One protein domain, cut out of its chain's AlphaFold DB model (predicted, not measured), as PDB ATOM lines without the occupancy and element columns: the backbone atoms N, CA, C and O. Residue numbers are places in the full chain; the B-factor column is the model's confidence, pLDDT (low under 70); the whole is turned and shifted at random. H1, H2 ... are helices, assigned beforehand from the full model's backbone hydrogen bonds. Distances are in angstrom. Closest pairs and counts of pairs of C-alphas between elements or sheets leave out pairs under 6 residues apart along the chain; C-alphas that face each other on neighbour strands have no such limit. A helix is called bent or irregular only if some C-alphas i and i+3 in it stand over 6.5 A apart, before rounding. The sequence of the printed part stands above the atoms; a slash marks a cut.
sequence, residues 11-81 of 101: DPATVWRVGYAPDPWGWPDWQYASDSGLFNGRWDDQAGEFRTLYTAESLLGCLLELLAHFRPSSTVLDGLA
ATOM      1  N   ASP A  11     120.812 153.721  93.164       83.31
ATOM      2  CA  ASP A  11     121.882 154.553  93.709       83.31
ATOM      3  C   ASP A  11     122.512 153.816  94.898       83.31
ATOM      4  O   ASP A  11     121.925 153.789  95.986       83.31
ATOM      5  N   PRO A  12     123.672 153.162  94.712       69.81
ATOM      6  CA  PRO A  12     124.310 152.415  95.787       69.81
ATOM      7  C   PRO A  12     124.927 153.324  96.860       69.81
ATOM      8  O   PRO A  12     125.384 152.807  97.877       69.81
ATOM      9  N   ALA A  13     124.987 154.647  96.643       86.56
ATOM     10  CA  ALA A  13     125.922 155.535  97.328       86.56
ATOM     11  C   ALA A  13     127.377 155.013  97.234       86.56
ATOM     12  O   ALA A  13     127.707 154.108  96.460       86.56
ATOM     13  N   THR A  14     128.299 155.611  97.991       92.12
ATOM     14  CA  THR A  14     129.660 155.071  98.091       92.12
ATOM     15  C   THR A  14     129.644 153.808  98.942       92.12
ATOM     16  O   THR A  14     129.336 153.862 100.132       92.12
ATOM     17  N   VAL A  15     130.062 152.692  98.350       94.25
ATOM     18  CA  VAL A  15     130.228 151.409  99.037       94.25
ATOM     19  C   VAL A  15     131.671 150.932  98.982       94.25
ATOM     20  O   VAL A  15     132.442 151.276  98.085       94.25
ATOM     21  N   TRP A  16     132.024 150.098  99.949       96.00
ATOM     22  CA  TRP A  16     133.335 149.486 100.089       96.00
ATOM     23  C   TRP A  16     133.207 147.971 100.017       96.00
ATOM     24  O   TRP A  16     132.191 147.398 100.410       96.00
ATOM     25  N   ARG A  17     134.259 147.320  99.527       95.81
ATOM     26  CA  ARG A  17     134.356 145.865  99.420       95.81
ATOM     27  C   ARG A  17     135.793 145.437  99.650       95.81
ATOM     28  O   ARG A  17     136.717 146.076  99.150       95.81
ATOM     29  N   VAL A  18     135.971 144.321 100.349       95.31
ATOM     30  CA  VAL A  18     137.227 143.566 100.326       95.31
ATOM     31  C   VAL A  18     137.010 142.361  99.419       95.31
ATOM     32  O   VAL A  18     136.157 141.522  99.694       95.31
ATOM     33  N   GLY A  19     137.735 142.325  98.303       93.94
ATOM     34  CA  GLY A  19     137.654 141.265  97.300       93.94
ATOM     35  C   GLY A  19     139.014 140.630  97.031       93.94
ATOM     36  O   GLY A  19     140.022 141.004  97.631       93.94
ATOM     37  N   TYR A  20     139.038 139.668  96.114       92.56
ATOM     38  CA  TYR A  20     140.253 138.948  95.746       92.56
ATOM     39  C   TYR A  20     141.029 139.687  94.653       92.56
ATOM     40  O   TYR A  20     140.449 140.327  93.780       92.56
ATOM     41  N   ALA A  21     142.356 139.586  94.684       92.38
ATOM     42  CA  ALA A  21     143.183 140.031  93.569       92.38
ATOM     43  C   ALA A  21     142.999 139.098  92.350       92.38
ATOM     44  O   ALA A  21     142.758 137.904  92.538       92.38
ATOM     45  N   PRO A  22     143.170 139.595  91.111       94.81
ATOM     46  CA  PRO A  22     143.497 140.979  90.749       94.81
ATOM     47  C   PRO A  22     142.278 141.907  90.633       94.81
ATOM     48  O   PRO A  22     142.463 143.119  90.566       94.81
ATOM     49  N   ASP A  23     141.062 141.359  90.603       95.94
ATOM     50  CA  ASP A  23     139.819 142.111  90.421       95.94
ATOM     51  C   ASP A  23     138.888 141.940  91.635       95.94
ATOM     52  O   ASP A  23     138.143 140.959  91.711       95.94
ATOM     53  N   PRO A  24     138.885 142.900  92.581       93.56
ATOM     54  CA  PRO A  24     138.057 142.826  93.782       93.56
ATOM     55  C   PRO A  24     136.549 142.813  93.510       93.56
ATOM     56  O   PRO A  24     135.786 142.376  94.376       93.56
ATOM     57  N   TRP A  25     136.115 143.302  92.346       95.31
ATOM     58  CA  TRP A  25     134.708 143.341  91.937       95.31
ATOM     59  C   TRP A  25     134.301 142.133  91.097       95.31
ATOM     60  O   TRP A  25     133.109 141.898  90.904       95.31
ATOM     61  N   GLY A  26     135.278 141.342  90.660       96.00
ATOM     62  CA  GLY A  26     135.050 140.057  90.038       96.00
ATOM     63  C   GLY A  26     134.342 139.087  90.981       96.00
ATOM     64  O   GLY A  26     134.394 139.178  92.216       96.00
ATOM     65  N   TRP A  27     133.673 138.116  90.374       94.75
ATOM     66  CA  TRP A  27     133.100 137.005  91.110       94.75
ATOM     67  C   TRP A  27     134.203 136.183  91.793       94.75
ATOM     68  O   TRP A  27     135.178 135.833  91.127       94.75
ATOM     69  N   PRO A  28     134.047 135.811  93.079       92.56
ATOM     70  CA  PRO A  28     134.939 134.849  93.716       92.56
ATOM     71  C   PRO A  28     135.052 133.557  92.897       92.56
ATOM     72  O   PRO A  28     134.049 133.071  92.360       92.56
ATOM     73  N   ASP A  29     136.259 133.006  92.812       92.44
ATOM     74  CA  ASP A  29     136.497 131.718  92.162       92.44
ATOM     75  C   ASP A  29     135.742 130.600  92.907       92.44
ATOM     76  O   ASP A  29     135.617 130.620  94.134       92.44
ATOM     77  N   TRP A  30     135.226 129.628  92.159       92.88
ATOM     78  CA  TRP A  30     134.506 128.472  92.688       92.88
ATOM     79  C   TRP A  30     135.355 127.591  93.603       92.88
ATOM     80  O   TRP A  30     134.791 126.884  94.430       92.88
ATOM     81  N   GLN A  31     136.688 127.667  93.530       94.00
ATOM     82  CA  GLN A  31     137.568 126.996  94.495       94.00
ATOM     83  C   GLN A  31     137.327 127.436  95.951       94.00
ATOM     84  O   GLN A  31     137.755 126.751  96.873       94.00
ATOM     85  N   TYR A  32     136.678 128.589  96.160       90.94
ATOM     86  CA  TYR A  32     136.306 129.108  97.477       90.94
ATOM     87  C   TYR A  32     134.859 128.783  97.871       90.94
ATOM     88  O   TYR A  32     134.387 129.265  98.901       90.94
ATOM     89  N   ALA A  33     134.133 128.015  97.056       93.62
ATOM     90  CA  ALA A  33     132.831 127.495  97.441       93.62
ATOM     91  C   ALA A  33     132.980 126.482  98.588       93.62
ATOM     92  O   ALA A  33     134.040 125.889  98.789       93.62
ATOM     93  N   SER A  34     131.906 126.292  99.351       92.00
ATOM     94  CA  SER A  34     131.874 125.265 100.392       92.00
ATOM     95  C   SER A  34     131.836 123.857  99.786       92.00
ATOM     96  O   SER A  34     131.643 123.690  98.581       92.00
ATOM     97  N   ASP A  35     131.942 122.829 100.631       92.81
ATOM     98  CA  ASP A  35     131.902 121.418 100.213       92.81
ATOM     99  C   ASP A  35     130.613 121.026  99.462       92.81
ATOM    100  O   ASP A  35     130.589 120.024  98.749       92.81
ATOM    101  N   SER A  36     129.537 121.815  99.584       92.00
ATOM    102  CA  SER A  36     128.299 121.627  98.814       92.00
ATOM    103  C   SER A  36     128.402 122.087  97.353       92.00
ATOM    104  O   SER A  36     127.469 121.880  96.579       92.00
ATOM    105  N   GLY A  37     129.506 122.733  96.969       93.25
ATOM    106  CA  GLY A  37     129.679 123.389  95.673       93.25
ATOM    107  C   GLY A  37     129.018 124.769  95.580       93.25
ATOM    108  O   GLY A  37     129.089 125.401  94.528       93.25
ATOM    109  N   LEU A  38     128.404 125.256  96.664       93.94
ATOM    110  CA  LEU A  38     127.791 126.582  96.753       93.94
ATOM    111  C   LEU A  38     128.523 127.474  97.760       93.94
ATOM    112  O   LEU A  38     129.179 127.000  98.693       93.94
ATOM    113  N   PHE A  39     128.385 128.786  97.581       93.06
ATOM    114  CA  PHE A  39     128.772 129.761  98.597       93.06
ATOM    115  C   PHE A  39     127.724 129.769  99.717       93.06
ATOM    116  O   PHE A  39     126.541 129.538  99.472       93.06
ATOM    117  N   ASN A  40     128.163 129.968 100.959       91.06
ATOM    118  CA  ASN A  40     127.338 129.792 102.157       91.06
ATOM    119  C   ASN A  40     127.285 131.051 103.038       91.06
ATOM    120  O   ASN A  40     127.077 130.966 104.250       91.06
ATOM    121  N   GLY A  41     127.483 132.226 102.441       90.19
ATOM    122  CA  GLY A  41     127.247 133.499 103.095       90.19
ATOM    123  C   GLY A  41     125.791 133.637 103.541       90.19
ATOM    124  O   GLY A  41     124.877 133.011 103.009       90.19
ATOM    125  N   ARG A  42     125.554 134.512 104.525       90.38
ATOM    126  CA  ARG A  42     124.233 134.753 105.146       90.38
ATOM    127  C   ARG A  42     123.091 135.004 104.145       90.38
ATOM    128  O   ARG A  42     121.939 134.731 104.456       90.38
ATOM    129  N   TRP A  43     123.423 135.572 102.991       91.50
ATOM    130  CA  TRP A  43     122.522 136.016 101.926       91.50
ATOM    131  C   TRP A  43     122.877 135.360 100.586       91.50
ATOM    132  O   TRP A  43     122.453 135.843  99.536       91.50
ATOM    133  N   ASP A  44     123.702 134.312 100.601       92.56
ATOM    134  CA  ASP A  44     123.923 133.502  99.411       92.56
ATOM    135  C   ASP A  44     122.722 132.590  99.173       92.56
ATOM    136  O   ASP A  44     122.044 132.134 100.104       92.56
ATOM    137  N   ASP A  45     122.466 132.326  97.899       90.94
ATOM    138  CA  ASP A  45     121.368 131.475  97.496       90.94
ATOM    139  C   ASP A  45     121.659 130.003  97.792       90.94
ATOM    140  O   ASP A  45     122.640 129.430  97.321       90.94
ATOM    141  N   GLN A  46     120.748 129.373  98.528       89.00
ATOM    142  CA  GLN A  46     120.825 127.951  98.849       89.00
ATOM    143  C   GLN A  46     120.382 127.066  97.673       89.00
ATOM    144  O   GLN A  46     120.665 125.869  97.678       89.00
ATOM    145  N   ALA A  47     119.688 127.634  96.677       90.88
ATOM    146  CA  ALA A  47     119.278 126.938  95.456       90.88
ATOM    147  C   ALA A  47     120.280 127.096  94.295       90.88
ATOM    148  O   ALA A  47     120.247 126.299  93.359       90.88
ATOM    149  N   GLY A  48     121.198 128.067  94.365       90.00
ATOM    150  CA  GLY A  48     122.219 128.305  93.339       90.00
ATOM    151  C   GLY A  48     121.738 129.056  92.087       90.00
ATOM    152  O   GLY A  48     122.424 129.033  91.067       90.00
ATOM    153  N   GLU A  49     120.597 129.737  92.150       93.62
ATOM    154  CA  GLU A  49     120.014 130.565  91.087       93.62
ATOM    155  C   GLU A  49     120.710 131.927  90.948       93.62
ATOM    156  O   GLU A  49     120.744 132.512  89.863       93.62
ATOM    157  N   PHE A  50     121.283 132.454  92.034       91.88
ATOM    158  CA  PHE A  50     122.029 133.713  92.012       91.88
ATOM    159  C   PHE A  50     123.266 133.695  92.915       91.88
ATOM    160  O   PHE A  50     123.477 132.800  93.729       91.88
ATOM    161  N   ARG A  51     124.112 134.717  92.750       92.31
ATOM    162  CA  ARG A  51     125.314 134.947  93.559       92.31
ATOM    163  C   ARG A  51     125.278 136.331  94.185       92.31
ATOM    164  O   ARG A  51     124.826 137.281  93.547       92.31
ATOM    165  N   THR A  52     125.836 136.448  95.386       93.06
ATOM    166  CA  THR A  52     125.837 137.697  96.148       93.06
ATOM    167  C   THR A  52     127.248 138.278  96.254       93.06
ATOM    168  O   THR A  52     128.230 137.574  96.496       93.06
ATOM    169  N   LEU A  53     127.370 139.597  96.077       93.75
ATOM    170  CA  LEU A  53     128.572 140.352  96.425       93.75
ATOM    171  C   LEU A  53     128.297 141.157  97.694       93.75
ATOM    172  O   LEU A  53     127.393 141.984  97.731       93.75
ATOM    173  N   TYR A  54     129.111 140.937  98.720       94.00
ATOM    174  CA  TYR A  54     129.050 141.694  99.965       94.00
ATOM    175  C   TYR A  54     129.802 143.019  99.856       94.00
ATOM    176  O   TYR A  54     130.917 143.073  99.323       94.00
ATOM    177  N   THR A  55     129.183 144.069 100.391       95.00
ATOM    178  CA  THR A  55     129.721 145.426 100.503       95.00
ATOM    179  C   THR A  55     129.302 146.045 101.836       95.00
ATOM    180  O   THR A  55     128.354 145.575 102.464       95.00
ATOM    181  N   ALA A  56     129.957 147.127 102.251       94.56
ATOM    182  CA  ALA A  56     129.552 147.924 103.410       94.56
ATOM    183  C   ALA A  56     129.705 149.429 103.145       94.56
ATOM    184  O   ALA A  56     130.426 149.842 102.240       94.56
ATOM    185  N   GLU A  57     129.081 150.260 103.979       94.75
ATOM    186  CA  GLU A  57     129.188 151.729 103.917       94.75
ATOM    187  C   GLU A  57     130.573 152.269 104.333       94.75
ATOM    188  O   GLU A  57     130.895 153.435 104.108       94.75
ATOM    189  N   SER A  58     131.432 151.424 104.918       95.94
ATOM    190  CA  SER A  58     132.789 151.792 105.330       95.94
ATOM    191  C   SER A  58     133.785 150.633 105.216       95.94
ATOM    192  O   SER A  58     133.419 149.455 105.251       95.94
ATOM    193  N   LEU A  59     135.080 150.970 105.152       95.56
ATOM    194  CA  LEU A  59     136.177 149.996 105.232       95.56
ATOM    195  C   LEU A  59     136.166 149.208 106.548       95.56
ATOM    196  O   LEU A  59     136.414 148.003 106.540       95.56
ATOM    197  N   LEU A  60     135.852 149.869 107.671       96.81
ATOM    198  CA  LEU A  60     135.729 149.207 108.971       96.81
ATOM    199  C   LEU A  60     134.603 148.169 108.952       96.81
ATOM    200  O   LEU A  60     134.808 147.056 109.424       96.81
ATOM    201  N   GLY A  61     133.451 148.503 108.362       96.50
ATOM    202  CA  GLY A  61     132.345 147.562 108.184       96.50
ATOM    203  C   GLY A  61     132.770 146.320 107.398       96.50
ATOM    204  O   GLY A  61     132.532 145.204 107.846       96.50
ATOM    205  N   CYS A  62     133.497 146.501 106.289       96.50
ATOM    206  CA  CYS A  62     134.037 145.371 105.526       96.50
ATOM    207  C   CYS A  62     134.971 144.492 106.368       96.50
ATOM    208  O   CYS A  62     134.864 143.270 106.330       96.50
ATOM    209  N   LEU A  63     135.882 145.102 107.133       95.56
ATOM    210  CA  LEU A  63     136.807 144.364 107.993       95.56
ATOM    211  C   LEU A  63     136.064 143.569 109.076       95.56
ATOM    212  O   LEU A  63     136.400 142.414 109.323       95.56
ATOM    213  N   LEU A  64     135.053 144.166 109.710       95.69
ATOM    214  CA  LEU A  64     134.258 143.495 110.737       95.69
ATOM    215  C   LEU A  64     133.474 142.303 110.176       95.69
ATOM    216  O   LEU A  64     133.438 141.259 110.822       95.69
ATOM    217  N   GLU A  65     132.903 142.423 108.976       95.00
ATOM    218  CA  GLU A  65     132.188 141.318 108.324       95.00
ATOM    219  C   GLU A  65     133.116 140.148 107.971       95.00
ATOM    220  O   GLU A  65     132.747 138.992 108.173       95.00
ATOM    221  N   LEU A  66     134.358 140.413 107.548       92.56
ATOM    222  CA  LEU A  66     135.354 139.348 107.346       92.56
ATOM    223  C   LEU A  66     135.673 138.591 108.640       92.56
ATOM    224  O   LEU A  66     135.937 137.391 108.615       92.56
ATOM    225  N   LEU A  67     135.652 139.292 109.774       93.12
ATOM    226  CA  LEU A  67     135.926 138.706 111.081       93.12
ATOM    227  C   LEU A  67     134.688 138.074 111.729       93.12
ATOM    228  O   LEU A  67     134.820 137.394 112.746       93.12
ATOM    229  N   ALA A  68     133.492 138.265 111.163       91.12
ATOM    230  CA  ALA A  68     132.236 137.867 111.791       91.12
ATOM    231  C   ALA A  68     132.157 136.359 112.071       91.12
ATOM    232  O   ALA A  68     131.605 135.963 113.097       91.12
ATOM    233  N   HIS A  69     132.752 135.524 111.213       86.38
ATOM    234  CA  HIS A  69     132.795 134.071 111.411       86.38
ATOM    235  C   HIS A  69     133.643 133.651 112.626       86.38
ATOM    236  O   HIS A  69     133.411 132.595 113.204       86.38
ATOM    237  N   PHE A  70     134.586 134.494 113.056       90.19
ATOM    238  CA  PHE A  70     135.417 134.253 114.238       90.19
ATOM    239  C   PHE A  70     134.803 134.806 115.528       90.19
ATOM    240  O   PHE A  70     135.429 134.731 116.588       90.19
ATOM    241  N   ARG A  71     133.593 135.383 115.474       89.56
ATOM    242  CA  ARG A  71     132.901 135.835 116.683       89.56
ATOM    243  C   ARG A  71     132.654 134.621 117.595       89.56
ATOM    244  O   ARG A  71     132.080 133.637 117.128       89.56
ATOM    245  N   PRO A  72     133.019 134.692 118.890       90.31
ATOM    246  CA  PRO A  72     132.703 133.633 119.838       90.31
ATOM    247  C   PRO A  72     131.207 133.312 119.845       90.31
ATOM    248  O   PRO A  72     130.367 134.218 119.842       90.31
ATOM    249  N   SER A  73     130.873 132.023 119.863       89.88
ATOM    250  CA  SER A  73     129.486 131.580 119.993       89.88
ATOM    251  C   SER A  73     129.010 131.828 121.419       89.88
ATOM    252  O   SER A  73     129.547 131.232 122.352       89.88
ATOM    253  N   SER A  74     127.994 132.681 121.587       89.19
ATOM    254  CA  SER A  74     127.385 132.921 122.901       89.19
ATOM    255  C   SER A  74     126.849 131.624 123.492       89.19
ATOM    256  O   SER A  74     127.152 131.321 124.630       89.19
ATOM    257  N   THR A  75     126.185 130.789 122.687       93.44
ATOM    258  CA  THR A  75     125.674 129.484 123.129       93.44
ATOM    259  C   THR A  75     126.774 128.571 123.668       93.44
ATOM    260  O   THR A  75     126.568 127.891 124.666       93.44
ATOM    261  N   VAL A  76     127.948 128.551 123.026       92.19
ATOM    262  CA  VAL A  76     129.081 127.745 123.511       92.19
ATOM    263  C   VAL A  76     129.650 128.340 124.795       92.19
ATOM    264  O   VAL A  76     129.939 127.595 125.722       92.19
ATOM    265  N   LEU A  77     129.800 129.665 124.865       94.19
ATOM    266  CA  LEU A  77     130.287 130.341 126.070       94.19
ATOM    267  C   LEU A  77     129.347 130.142 127.264       94.19
ATOM    268  O   LEU A  77     129.826 129.866 128.359       94.19
ATOM    269  N   ASP A  78     128.038 130.236 127.041       95.00
ATOM    270  CA  ASP A  78     127.014 130.009 128.060       95.00
ATOM    271  C   ASP A  78     127.081 128.559 128.559       95.00
ATOM    272  O   ASP A  78     127.173 128.327 129.760       95.00
ATOM    273  N   GLY A  79     127.166 127.584 127.646       93.75
ATOM    274  CA  GLY A  79     127.332 126.175 128.016       93.75
ATOM    275  C   GLY A  79     128.635 125.890 128.769       93.75
ATOM    276  O   GLY A  79     128.643 125.086 129.693       93.75
ATOM    277  N   LEU A  80     129.737 126.567 128.426       91.62
ATOM    278  CA  LEU A  80     131.000 126.460 129.167       91.62
ATOM    279  C   LEU A  80     130.895 127.046 130.581       91.62
ATOM    280  O   LEU A  80     131.523 126.520 131.494       91.62
ATOM    281  N   ALA A  81     130.118 128.114 130.769       91.88
ATOM    282  CA  ALA A  81     129.905 128.725 132.079       91.88
ATOM    283  C   ALA A  81     129.049 127.857 133.021       91.88
ATOM    284  O   ALA A  81     129.125 128.035 134.234       91.88
TER     285      ALA A  81
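This is residues 11 to 81 of the 101 residues of the protein "RES domain-containing protein" of Acidovorax sp. SLBN-42 (UniProt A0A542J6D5). With little regular structure, the printed part is a loose body of winding chain, residues 11 to 58, followed by H1, from whose end residues 67 to 81 stick out as an arm tipped by H2. This arm makes much of the length. The 71 printed residues have two named helices, H1 then H2, and no named strand; the class is all helix, with 20 residues in named elements. The whole is loose, with a radius of gyration of the C-alphas of 15.0 A and spans of 45 by 31 by 24 A.

Residues 11 to 58 hold no named element, from C-alpha 11 at (121.882, 154.553, 93.709). H1, residues 59 to 70, is 18.2 A long and irregular: C-alphas 66 and 69 are 7.1 A apart. H2, residues 74 to 81, ends at C-alpha 81, (129.905, 128.725, 132.079).

H1 and H2 are apart, joined by a tight link of 3 residues. In H2 every O i to N i+4 pair is within hydrogen-bond range; in H1, 6 of 8.

The C-alphas of Asp 11 and Ala 81, the two farthest apart, are 46.9 A apart. The printed part has no cut. Its mean pLDDT is 92.5, with residue 12 under 70.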